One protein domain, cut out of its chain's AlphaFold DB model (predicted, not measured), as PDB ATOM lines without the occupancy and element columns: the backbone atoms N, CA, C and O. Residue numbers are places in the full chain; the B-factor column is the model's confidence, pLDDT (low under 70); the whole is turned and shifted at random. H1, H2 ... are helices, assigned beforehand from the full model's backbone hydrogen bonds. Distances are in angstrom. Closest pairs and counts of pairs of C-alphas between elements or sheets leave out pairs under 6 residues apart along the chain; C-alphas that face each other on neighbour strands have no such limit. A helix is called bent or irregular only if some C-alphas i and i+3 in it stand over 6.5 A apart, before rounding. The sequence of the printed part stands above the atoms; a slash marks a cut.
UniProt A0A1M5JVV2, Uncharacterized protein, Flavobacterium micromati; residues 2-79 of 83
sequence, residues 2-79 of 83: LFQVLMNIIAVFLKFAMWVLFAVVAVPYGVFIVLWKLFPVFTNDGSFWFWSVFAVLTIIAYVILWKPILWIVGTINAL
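This is residues 2 to 79 of the 83 residues of an uncharacterized protein of Flavobacterium micromati (UniProt A0A1M5JVV2). One long helix, H1, makes the length of a rod, and a second long helix, the bent H3, folds back along part of it. The short helix H2 makes the turn between them at one end, while residues 2 to 14 of H1 stick out at the other. The printed part has 78 residues with three named helices in the order H1, H2, H3 and no named strand, so its class is all helix. It is only just loose, close to extended, with a radius of gyration of the C-alphas of 17.2 A and spans of 58 by 21 by 17 A.

H1, residues 2 to 38, begins at C-alpha 2 at (-29.068, -64.757, 9.382) and is 54.4 A long. It is neither bent nor irregular, but only just: C-alphas 24 and 27 are 6.1 A apart. H2 covers residues 40 to 45, from C-alpha 40 at (7.398, -23.314, 0.572). H3, residues 48 to 78, was assigned as one helix by its hydrogen bonds but is bent, with C-alphas 64 and 67 6.9 A apart. Its arms are H3a, residues 48 to 64, 24.4 A long, and H3b, residues 67 to 78, 16.4 A long, which ends at C-alpha 78 at (-10.109, -53.700, 19.050).

H1 and H2 touch only at the corner, about perpendicular at 80 degrees, with the C-alphas of Trp 36 and Thr 43 closest at 5.4 A. H1 touches H3a with residues 27 to 35 alone, opposite ways at a steep tilt of 46 degrees; the closest C-alphas, of Pro 28 and Thr 58, are 5.5 A apart. H3a and H3b stand at a steep tilt of 53 degrees. H3b is close to H1 but not clearly touching, the closest C-alphas being those of Trp 19 and Val 73, 7.3 A apart. H2 and H3b are apart. Every O i to N i+4 pair is within hydrogen-bond range in H2, H3a and H3b, and 32 of 33 are in H1.

The C-alphas farthest apart, of Leu 2 and Val 41, are 58.6 A from each other. The printed part has no cut, and both links, H1 to H2 and H2 to H3, are tight. The mean pLDDT of the printed part is 89.7, and no printed residue is under 70.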
ATOM      1  N   LEU A   2     -29.720 -64.940  10.696       81.69
ATOM      2  CA  LEU A   2     -29.068 -64.757   9.382       81.69
ATOM      3  C   LEU A   2     -29.009 -63.285   8.918       81.69
ATOM      4  O   LEU A   2     -27.961 -62.815   8.497       81.69
ATOM      5  N   PHE A   3     -30.106 -62.536   9.076       86.31
ATOM      6  CA  PHE A   3     -30.168 -61.109   8.725       86.31
ATOM      7  C   PHE A   3     -29.182 -60.242   9.530       86.31
ATOM      8  O   PHE A   3     -28.513 -59.383   8.970       86.31
ATOM      9  N   GLN A   4     -29.027 -60.511  10.830       83.75
ATOM     10  CA  GLN A   4     -28.046 -59.825  11.685       83.75
ATOM     11  C   GLN A   4     -26.606 -60.126  11.265       83.75
ATOM     12  O   GLN A   4     -25.780 -59.220  11.218       83.75
ATOM     13  N   VAL A   5     -26.308 -61.382  10.918       85.88
ATOM     14  CA  VAL A   5     -24.987 -61.768  10.402       85.88
ATOM     15  C   VAL A   5     -24.683 -61.022   9.103       85.88
ATOM     16  O   VAL A   5     -23.596 -60.472   8.950       85.88
ATOM     17  N   LEU A   6     -25.663 -60.931   8.200       87.00
ATOM     18  CA  LEU A   6     -25.521 -60.234   6.923       87.00
ATOM     19  C   LEU A   6     -25.268 -58.729   7.115       87.00
ATOM     20  O   LEU A   6     -24.346 -58.175   6.520       87.00
ATOM     21  N   MET A   7     -26.026 -58.092   8.012       86.81
ATOM     22  CA  MET A   7     -25.836 -56.685   8.381       86.81
ATOM     23  C   MET A   7     -24.455 -56.421   8.993       86.81
ATOM     24  O   MET A   7     -23.808 -55.436   8.637       86.81
ATOM     25  N   ASN A   8     -23.965 -57.314   9.856       85.81
ATOM     26  CA  ASN A   8     -22.635 -57.187  10.454       85.81
ATOM     27  C   ASN A   8     -21.517 -57.301   9.411       85.81
ATOM     28  O   ASN A   8     -20.564 -56.527   9.452       85.81
ATOM     29  N   ILE A   9     -21.641 -58.221   8.451       85.75
ATOM     30  CA  ILE A   9     -20.667 -58.367   7.361       85.75
ATOM     31  C   ILE A   9     -20.605 -57.083   6.525       85.75
ATOM     32  O   ILE A   9     -19.518 -56.558   6.282       85.75
ATOM     33  N   ILE A  10     -21.760 -56.533   6.137       87.50
ATOM     34  CA  ILE A  10     -21.834 -55.276   5.378       87.50
ATOM     35  C   ILE A  10     -21.195 -54.125   6.167       87.50
ATOM     36  O   ILE A  10     -20.407 -53.359   5.613       87.50
ATOM     37  N   ALA A  11     -21.480 -54.024   7.469       85.12
ATOM     38  CA  ALA A  11     -20.906 -52.991   8.324       85.12
ATOM     39  C   ALA A  11     -19.370 -53.068   8.389       85.12
ATOM     40  O   ALA A  11     -18.705 -52.033   8.346       85.12
ATOM     41  N   VAL A  12     -18.789 -54.271   8.436       82.62
ATOM     42  CA  VAL A  12     -17.328 -54.458   8.416       82.62
ATOM     43  C   VAL A  12     -16.722 -53.966   7.099       82.62
ATOM     44  O   VAL A  12     -15.732 -53.232   7.125       82.62
ATOM     45  N   PHE A  13     -17.326 -54.301   5.955       83.06
ATOM     46  CA  PHE A  13     -16.848 -53.825   4.651       83.06
ATOM     47  C   PHE A  13     -16.935 -52.303   4.515       83.06
ATOM     48  O   PHE A  13     -15.993 -51.681   4.025       83.06
ATOM     49  N   LEU A  14     -18.023 -51.691   4.992       86.81
ATOM     50  CA  LEU A  14     -18.174 -50.234   4.994       86.81
ATOM     51  C   LEU A  14     -17.122 -49.553   5.874       86.81
ATOM     52  O   LEU A  14     -16.490 -48.595   5.434       86.81
ATOM     53  N   LYS A  15     -16.876 -50.068   7.087       82.44
ATOM     54  CA  LYS A  15     -15.818 -49.545   7.967       82.44
ATOM     55  C   LYS A  15     -14.447 -49.645   7.295       82.44
ATOM     56  O   LYS A  15     -13.695 -48.675   7.304       82.44
ATOM     57  N   PHE A  16     -14.132 -50.780   6.671       82.31
ATOM     58  CA  PHE A  16     -12.872 -50.948   5.945       82.31
ATOM     59  C   PHE A  16     -12.738 -49.952   4.784       82.31
ATOM     60  O   PHE A  16     -11.718 -49.275   4.678       82.31
ATOM     61  N   ALA A  17     -13.780 -49.801   3.961       85.81
ATOM     62  CA  ALA A  17     -13.787 -48.850   2.852       85.81
ATOM     63  C   ALA A  17     -13.560 -47.405   3.329       85.81
ATOM     64  O   ALA A  17     -12.759 -46.683   2.739       85.81
ATOM     65  N   MET A  18     -14.194 -47.003   4.435       86.81
ATOM     66  CA  MET A  18     -14.000 -45.679   5.037       86.81
ATOM     67  C   MET A  18     -12.550 -45.439   5.468       86.81
ATOM     68  O   MET A  18     -12.001 -44.372   5.198       86.81
ATOM     69  N   TRP A  19     -11.900 -46.426   6.088       83.69
ATOM     70  CA  TRP A  19     -10.496 -46.306   6.492       83.69
ATOM     71  C   TRP A  19      -9.537 -46.240   5.306       83.69
ATOM     72  O   TRP A  19      -8.570 -45.478   5.342       83.69
ATOM     73  N   VAL A  20      -9.818 -46.989   4.236       85.44
ATOM     74  CA  VAL A  20      -9.049 -46.896   2.990       85.44
ATOM     75  C   VAL A  20      -9.201 -45.506   2.378       85.44
ATOM     76  O   VAL A  20      -8.195 -44.879   2.062       85.44
ATOM     77  N   LEU A  21     -10.426 -44.980   2.270       89.00
ATOM     78  CA  LEU A  21     -10.664 -43.623   1.765       89.00
ATOM     79  C   LEU A  21      -9.954 -42.566   2.616       89.00
ATOM     80  O   LEU A  21      -9.317 -41.663   2.075       89.00
ATOM     81  N   PHE A  22     -10.002 -42.709   3.942       88.62
ATOM     82  CA  PHE A  22      -9.282 -41.827   4.852       88.62
ATOM     83  C   PHE A  22      -7.774 -41.856   4.590       88.62
ATOM     84  O   PHE A  22      -7.164 -40.802   4.439       88.62
ATOM     85  N   ALA A  23      -7.171 -43.040   4.462       85.81
ATOM     86  CA  ALA A  23      -5.752 -43.178   4.144       85.81
ATOM     87  C   ALA A  23      -5.402 -42.576   2.773       85.81
ATOM     88  O   ALA A  23      -4.378 -41.903   2.637       85.81
ATOM     89  N   VAL A  24      -6.269 -42.773   1.773       90.44
ATOM     90  CA  VAL A  24      -6.088 -42.230   0.421       90.44
ATOM     91  C   VAL A  24      -6.046 -40.702   0.435       90.44
ATOM     92  O   VAL A  24      -5.270 -40.128  -0.314       90.44
ATOM     93  N   VAL A  25      -6.792 -40.031   1.310       92.06
ATOM     94  CA  VAL A  25      -6.773 -38.560   1.401       92.06
ATOM     95  C   VAL A  25      -5.705 -38.045   2.371       92.06
ATOM     96  O   VAL A  25      -5.020 -37.062   2.086       92.06
ATOM     97  N   ALA A  26      -5.530 -38.708   3.514       91.94
ATOM     98  CA  ALA A  26      -4.652 -38.244   4.583       91.94
ATOM     99  C   ALA A  26      -3.168 -38.305   4.200       91.94
ATOM    100  O   ALA A  26      -2.412 -37.397   4.542       91.94
ATOM    101  N   VAL A  27      -2.742 -39.351   3.482       94.44
ATOM    102  CA  VAL A  27      -1.329 -39.531   3.112       94.44
ATOM    103  C   VAL A  27      -0.841 -38.429   2.157       94.44
ATOM    104  O   VAL A  27       0.127 -37.753   2.511       94.44
ATOM    105  N   PRO A  28      -1.500 -38.156   1.010       94.69
ATOM    106  CA  PRO A  28      -1.099 -37.065   0.124       94.69
ATOM    107  C   PRO A  28      -1.158 -35.711   0.832       94.69
ATOM    108  O   PRO A  28      -0.258 -34.892   0.673       94.69
ATOM    109  N   TYR A  29      -2.174 -35.479   1.668       95.19
ATOM    110  CA  TYR A  29      -2.293 -34.227   2.413       95.19
ATOM    111  C   TYR A  29      -1.134 -34.024   3.403       95.19
ATOM    112  O   TYR A  29      -0.559 -32.939   3.485       95.19
ATOM    113  N   GLY A  30      -0.730 -35.082   4.111       94.69
ATOM    114  CA  GLY A  30       0.437 -35.060   4.991       94.69
ATOM    115  C   GLY A  30       1.731 -34.758   4.233       94.69
ATOM    116  O   GLY A  30       2.499 -33.891   4.652       94.69
ATOM    117  N   VAL A  31       1.949 -35.413   3.088       95.62
ATOM    118  CA  VAL A  31       3.113 -35.156   2.221       95.62
ATOM    119  C   VAL A  31       3.118 -33.710   1.722       95.62
ATOM    120  O   VAL A  31       4.159 -33.055   1.763       95.62
ATOM    121  N   PHE A  32       1.958 -33.186   1.320       95.81
ATOM    122  CA  PHE A  32       1.816 -31.801   0.880       95.81
ATOM    123  C   PHE A  32       2.214 -30.815   1.982       95.81
ATOM    124  O   PHE A  32       3.019 -29.921   1.741       95.81
ATOM    125  N   ILE A  33       1.713 -31.002   3.209       96.31
ATOM    126  CA  ILE A  33       2.061 -30.140   4.348       96.31
ATOM    127  C   ILE A  33       3.562 -30.182   4.635       96.31
ATOM    128  O   ILE A  33       4.159 -29.143   4.919       96.31
ATOM    129  N   VAL A  34       4.178 -31.366   4.586       95.31
ATOM    130  CA  VAL A  34       5.620 -31.514   4.815       95.31
ATOM    131  C   VAL A  34       6.412 -30.752   3.755       95.31
ATOM    132  O   VAL A  34       7.298 -29.973   4.108       95.31
ATOM    133  N   LEU A  35       6.064 -30.915   2.476       94.94
ATOM    134  CA  LEU A  35       6.707 -30.181   1.385       94.94
ATOM    135  C   LEU A  35       6.506 -28.675   1.515       94.94
ATOM    136  O   LEU A  35       7.472 -27.931   1.398       94.94
ATOM    137  N   TRP A  36       5.295 -28.231   1.842       95.56
ATOM    138  CA  TRP A  36       4.991 -26.815   2.007       95.56
ATOM    139  C   TRP A  36       5.778 -26.179   3.158       95.56
ATOM    140  O   TRP A  36       6.261 -25.058   3.032       95.56
ATOM    141  N   LYS A  37       5.960 -26.899   4.273       96.06
ATOM    142  CA  LYS A  37       6.737 -26.408   5.422       96.06
ATOM    143  C   LYS A  37       8.239 -26.354   5.151       96.06
ATOM    144  O   LYS A  37       8.894 -25.430   5.619       96.06
ATOM    145  N   LEU A  38       8.787 -27.349   4.453       96.00
ATOM    146  CA  LEU A  38      10.231 -27.454   4.216       96.00
ATOM    147  C   LEU A  38      10.687 -26.670   2.980       96.00
ATOM    148  O   LEU A  38      11.768 -26.092   2.981       96.00
ATOM    149  N   PHE A  39       9.856 -26.633   1.939       94.50
ATOM    150  CA  PHE A  39      10.157 -26.024   0.645       94.50
ATOM    151  C   PHE A  39       8.984 -25.160   0.144       94.50
ATOM    152  O   PHE A  39       8.444 -25.408  -0.937       94.50
ATOM    153  N   PRO A  40       8.589 -24.107   0.884       92.50
ATOM    154  CA  PRO A  40       7.398 -23.314   0.572       92.50
ATOM    155  C   PRO A  40       7.447 -22.677  -0.819       92.50
ATOM    156  O   PRO A  40       6.437 -22.661  -1.516       92.50
ATOM    157  N   VAL A  41       8.607 -22.175  -1.256       94.06
ATOM    158  CA  VAL A  41       8.755 -21.562  -2.590       94.06
ATOM    159  C   VAL A  41       8.511 -22.597  -3.690       94.06
ATOM    160  O   VAL A  41       7.741 -22.348  -4.609       94.06
ATOM    161  N   PHE A  42       9.095 -23.787  -3.547       90.31
ATOM    162  CA  PHE A  42       8.925 -24.899  -4.483       90.31
ATOM    163  C   PHE A  42       7.483 -25.425  -4.519       90.31
ATOM    164  O   PHE A  42       6.968 -25.745  -5.584       90.31
ATOM    165  N   THR A  43       6.812 -25.498  -3.365       91.12
ATOM    166  CA  THR A  43       5.412 -25.940  -3.292       91.12
ATOM    167  C   THR A  43       4.442 -24.929  -3.895       91.12
ATOM    168  O   THR A  43       3.516 -25.329  -4.593       91.12
ATOM    169  N   ASN A  44       4.651 -23.631  -3.661       91.44
ATOM    170  CA  ASN A  44       3.786 -22.588  -4.223       91.44
ATOM    171  C   ASN A  44       3.996 -22.379  -5.729       91.44
ATOM    172  O   ASN A  44       3.055 -21.974  -6.404       91.44
ATOM    173  N   ASP A  45       5.190 -22.672  -6.256       91.94
ATOM    174  CA  ASP A  45       5.466 -22.633  -7.699       91.94
ATOM    175  C   ASP A  45       4.567 -23.612  -8.478       91.94
ATOM    176  O   ASP A  45       4.221 -23.365  -9.630       91.94
ATOM    177  N   GLY A  46       4.144 -24.718  -7.844       89.06
ATOM    178  CA  GLY A  46       3.149 -25.640  -8.406       89.06
ATOM    179  C   GLY A  46       3.543 -26.223  -9.766       89.06
ATOM    180  O   GLY A  46       2.680 -26.678 -10.522       89.06
ATOM    181  N   SER A  47       4.834 -26.185 -10.099       93.44
ATOM    182  CA  SER A  47       5.359 -26.580 -11.397       93.44
ATOM    183  C   SER A  47       5.400 -28.098 -11.550       93.44
ATOM    184  O   SER A  47       5.216 -28.867 -10.603       93.44
ATOM    185  N   PHE A  48       5.658 -28.566 -12.771       94.25
ATOM    186  CA  PHE A  48       5.763 -29.996 -13.073       94.25
ATOM    187  C   PHE A  48       6.727 -30.744 -12.131       94.25
ATOM    188  O   PHE A  48       6.454 -31.875 -11.720       94.25
ATOM    189  N   TRP A  49       7.831 -30.101 -11.742       92.19
ATOM    190  CA  TRP A  49       8.806 -30.666 -10.811       92.19
ATOM    191  C   TRP A  49       8.227 -30.878  -9.413       92.19
ATOM    192  O   TRP A  49       8.467 -31.927  -8.814       92.19
ATOM    193  N   PHE A  50       7.418 -29.935  -8.926       94.25
ATOM    194  CA  PHE A  50       6.698 -30.092  -7.668       94.25
ATOM    195  C   PHE A  50       5.765 -31.301  -7.711       94.25
ATOM    196  O   PHE A  50       5.873 -32.179  -6.856       94.25
ATOM    197  N   TRP A  51       4.912 -31.399  -8.733       94.44
ATOM    198  CA  TRP A  51       3.969 -32.515  -8.860       94.44
ATOM    199  C   TRP A  51       4.666 -33.869  -9.007       94.44
ATOM    200  O   TRP A  51       4.199 -34.860  -8.448       94.44
ATOM    201  N   SER A  52       5.814 -33.907  -9.688       95.31
ATOM    202  CA  SER A  52       6.632 -35.116  -9.821       95.31
ATOM    203  C   SER A  52       7.191 -35.572  -8.470       95.31
ATOM    204  O   SER A  52       7.021 -36.729  -8.087       95.31
ATOM    205  N   VAL A  53       7.807 -34.661  -7.709       95.12
ATOM    206  CA  VAL A  53       8.345 -34.965  -6.372       95.12
ATOM    207  C   VAL A  53       7.222 -35.337  -5.403       95.12
ATOM    208  O   VAL A  53       7.335 -36.326  -4.680       95.12
ATOM    209  N   PHE A  54       6.113 -34.595  -5.422       96.56
ATOM    210  CA  PHE A  54       4.929 -34.872  -4.615       96.56
ATOM    211  C   PHE A  54       4.367 -36.273  -4.879       96.56
ATOM    212  O   PHE A  54       4.110 -37.014  -3.930       96.56
ATOM    213  N   ALA A  55       4.223 -36.670  -6.148       95.56
ATOM    214  CA  ALA A  55       3.718 -37.988  -6.519       95.56
ATOM    215  C   ALA A  55       4.645 -39.113  -6.035       95.56
ATOM    216  O   ALA A  55       4.182 -40.061  -5.400       95.56
ATOM    217  N   VAL A  56       5.958 -38.987  -6.266       97.06
ATOM    218  CA  VAL A  56       6.950 -39.976  -5.814       97.06
ATOM    219  C   VAL A  56       6.927 -40.118  -4.291       97.06
ATOM    220  O   VAL A  56       6.835 -41.233  -3.778       97.06
ATOM    221  N   LEU A  57       6.947 -39.002  -3.556       96.44
ATOM    222  CA  LEU A  57       6.895 -39.020  -2.092       96.44
ATOM    223  C   LEU A  57       5.580 -39.592  -1.564       96.44
ATOM    224  O   LEU A  57       5.592 -40.322  -0.579       96.44
ATOM    225  N   THR A  58       4.461 -39.311  -2.229       95.75
ATOM    226  CA  THR A  58       3.151 -39.862  -1.870       95.75
ATOM    227  C   THR A  58       3.121 -41.381  -2.039       95.75
ATOM    228  O   THR A  58       2.664 -42.083  -1.139       95.75
ATOM    229  N   ILE A  59       3.674 -41.918  -3.134       95.69
ATOM    230  CA  ILE A  59       3.791 -43.372  -3.340       95.69
ATOM    231  C   ILE A  59       4.664 -44.001  -2.248       95.69
ATOM    232  O   ILE A  59       4.263 -44.990  -1.633       95.69
ATOM    233  N   ILE A  60       5.830 -43.414  -1.963       95.81
ATOM    234  CA  ILE A  60       6.727 -43.896  -0.903       95.81
ATOM    235  C   ILE A  60       6.015 -43.868   0.455       95.81
ATOM    236  O   ILE A  60       6.072 -44.841   1.208       95.81
ATOM    237  N   ALA A  61       5.302 -42.781   0.755       94.62
ATOM    238  CA  ALA A  61       4.552 -42.632   1.990       94.62
ATOM    239  C   ALA A  61       3.467 -43.704   2.123       94.62
ATOM    240  O   ALA A  61       3.341 -44.278   3.200       94.62
ATOM    241  N   TYR A  62       2.745 -44.058   1.054       93.06
ATOM    242  CA  TYR A  62       1.817 -45.190   1.108       93.06
ATOM    243  C   TYR A  62       2.530 -46.498   1.439       93.06
ATOM    244  O   TYR A  62       2.088 -47.201   2.342       93.06
ATOM    245  N   VAL A  63       3.641 -46.820   0.772       92.94
ATOM    246  CA  VAL A  63       4.368 -48.079   1.021       92.94
ATOM    247  C   VAL A  63       4.837 -48.177   2.476       92.94
ATOM    248  O   VAL A  63       4.701 -49.229   3.102       92.94
ATOM    249  N   ILE A  64       5.353 -47.079   3.035       93.56
ATOM    250  CA  ILE A  64       5.878 -47.045   4.406       93.56
ATOM    251  C   ILE A  64       4.743 -47.027   5.438       93.56
ATOM    252  O   ILE A  64       4.781 -47.773   6.417       93.56
ATOM    253  N   LEU A  65       3.730 -46.183   5.232       90.94
ATOM    254  CA  LEU A  65       2.675 -45.930   6.215       90.94
ATOM    255  C   LEU A  65       1.553 -46.967   6.176       90.94
ATOM    256  O   LEU A  65       0.807 -47.056   7.145       90.94
ATOM    257  N   TRP A  66       1.443 -47.793   5.131       86.44
ATOM    258  CA  TRP A  66       0.367 -48.784   5.020       86.44
ATOM    259  C   TRP A  66       0.299 -49.737   6.217       86.44
ATOM    260  O   TRP A  66      -0.769 -49.941   6.794       86.44
ATOM    261  N   LYS A  67       1.445 -50.283   6.644       86.06
ATOM    262  CA  LYS A  67       1.511 -51.166   7.822       86.06
ATOM    263  C   LYS A  67       1.084 -50.439   9.113       86.06
ATOM    264  O   LYS A  67       0.187 -50.953   9.782       86.06
ATOM    265  N   PRO A  68       1.651 -49.262   9.456       87.19
ATOM    266  CA  PRO A  68       1.171 -48.441  10.569       87.19
ATOM    267  C   PRO A  68      -0.326 -48.119  10.515       87.19
ATOM    268  O   PRO A  68      -1.006 -48.236  11.530       87.19
ATOM    269  N   ILE A  69      -0.855 -47.754   9.342       87.06
ATOM    270  CA  ILE A  69      -2.273 -47.421   9.154       87.06
ATOM    271  C   ILE A  69      -3.147 -48.626   9.504       87.06
ATOM    272  O   ILE A  69      -4.065 -48.497  10.312       87.06
ATOM    273  N   LEU A  70      -2.836 -49.812   8.973       85.38
ATOM    274  CA  LEU A  70      -3.571 -51.036   9.304       85.38
ATOM    275  C   LEU A  70      -3.500 -51.375  10.798       85.38
ATOM    276  O   LEU A  70      -4.491 -51.822  11.372       85.38
ATOM    277  N   TRP A  71      -2.355 -51.135  11.440       86.56
ATOM    278  CA  TRP A  71      -2.186 -51.328  12.881       86.56
ATOM    279  C   TRP A  71      -3.068 -50.393  13.711       86.56
ATOM    280  O   TRP A  71      -3.738 -50.844  14.641       86.56
ATOM    281  N   ILE A  72      -3.103 -49.105  13.363       84.25
ATOM    282  CA  ILE A  72      -3.944 -48.109  14.036       84.25
ATOM    283  C   ILE A  72      -5.418 -48.479  13.870       84.25
ATOM    284  O   ILE A  72      -6.147 -48.533  14.856       84.25
ATOM    285  N   VAL A  73      -5.843 -48.813  12.650       82.88
ATOM    286  CA  VAL A  73      -7.223 -49.234  12.364       82.88
ATOM    287  C   VAL A  73      -7.590 -50.496  13.147       82.88
ATOM    288  O   VAL A  73      -8.655 -50.555  13.760       82.88
ATOM    289  N   GLY A  74      -6.701 -51.493  13.180       81.12
ATOM    290  CA  GLY A  74      -6.892 -52.708  13.973       81.12
ATOM    291  C   GLY A  74      -7.031 -52.414  15.467       81.12
ATOM    292  O   GLY A  74      -7.929 -52.944  16.114       81.12
ATOM    293  N   THR A  75      -6.204 -51.510  15.993       82.88
ATOM    294  CA  THR A  75      -6.241 -51.094  17.402       82.88
ATOM    295  C   THR A  75      -7.526 -50.332  17.732       82.88
ATOM    296  O   THR A  75      -8.175 -50.647  18.721       82.88
ATOM    297  N   ILE A  76      -7.949 -49.383  16.890       81.62
ATOM    298  CA  ILE A  76      -9.202 -48.627  17.066       81.62
ATOM    299  C   ILE A  76     -10.404 -49.577  17.101       81.62
ATOM    300  O   ILE A  76     -11.239 -49.487  18.001       81.62
ATOM    301  N   ASN A  77     -10.449 -50.540  16.174       76.75
ATOM    302  CA  ASN A  77     -11.497 -51.558  16.144       76.75
ATOM    303  C   ASN A  77     -11.461 -52.467  17.388       76.75
ATOM    304  O   ASN A  77     -12.516 -52.783  17.934       76.75
ATOM    305  N   ALA A  78     -10.272 -52.869  17.853       78.75
ATOM    306  CA  ALA A  78     -10.109 -53.700  19.050       78.75
ATOM    307  C   ALA A  78     -10.507 -52.970  20.344       78.75
ATOM    308  O   ALA A  78     -11.049 -53.586  21.256       78.75
ATOM    309  N   LEU A  79     -10.280 -51.655  20.410       79.88
ATOM    310  CA  LEU A  79     -10.667 -50.805  21.538       79.88
ATOM    311  C   LEU A  79     -12.168 -50.467  21.556       79.88
ATOM    312  O   LEU A  79     -12.624 -49.776  22.462       79.88
TER     313      LEU A  79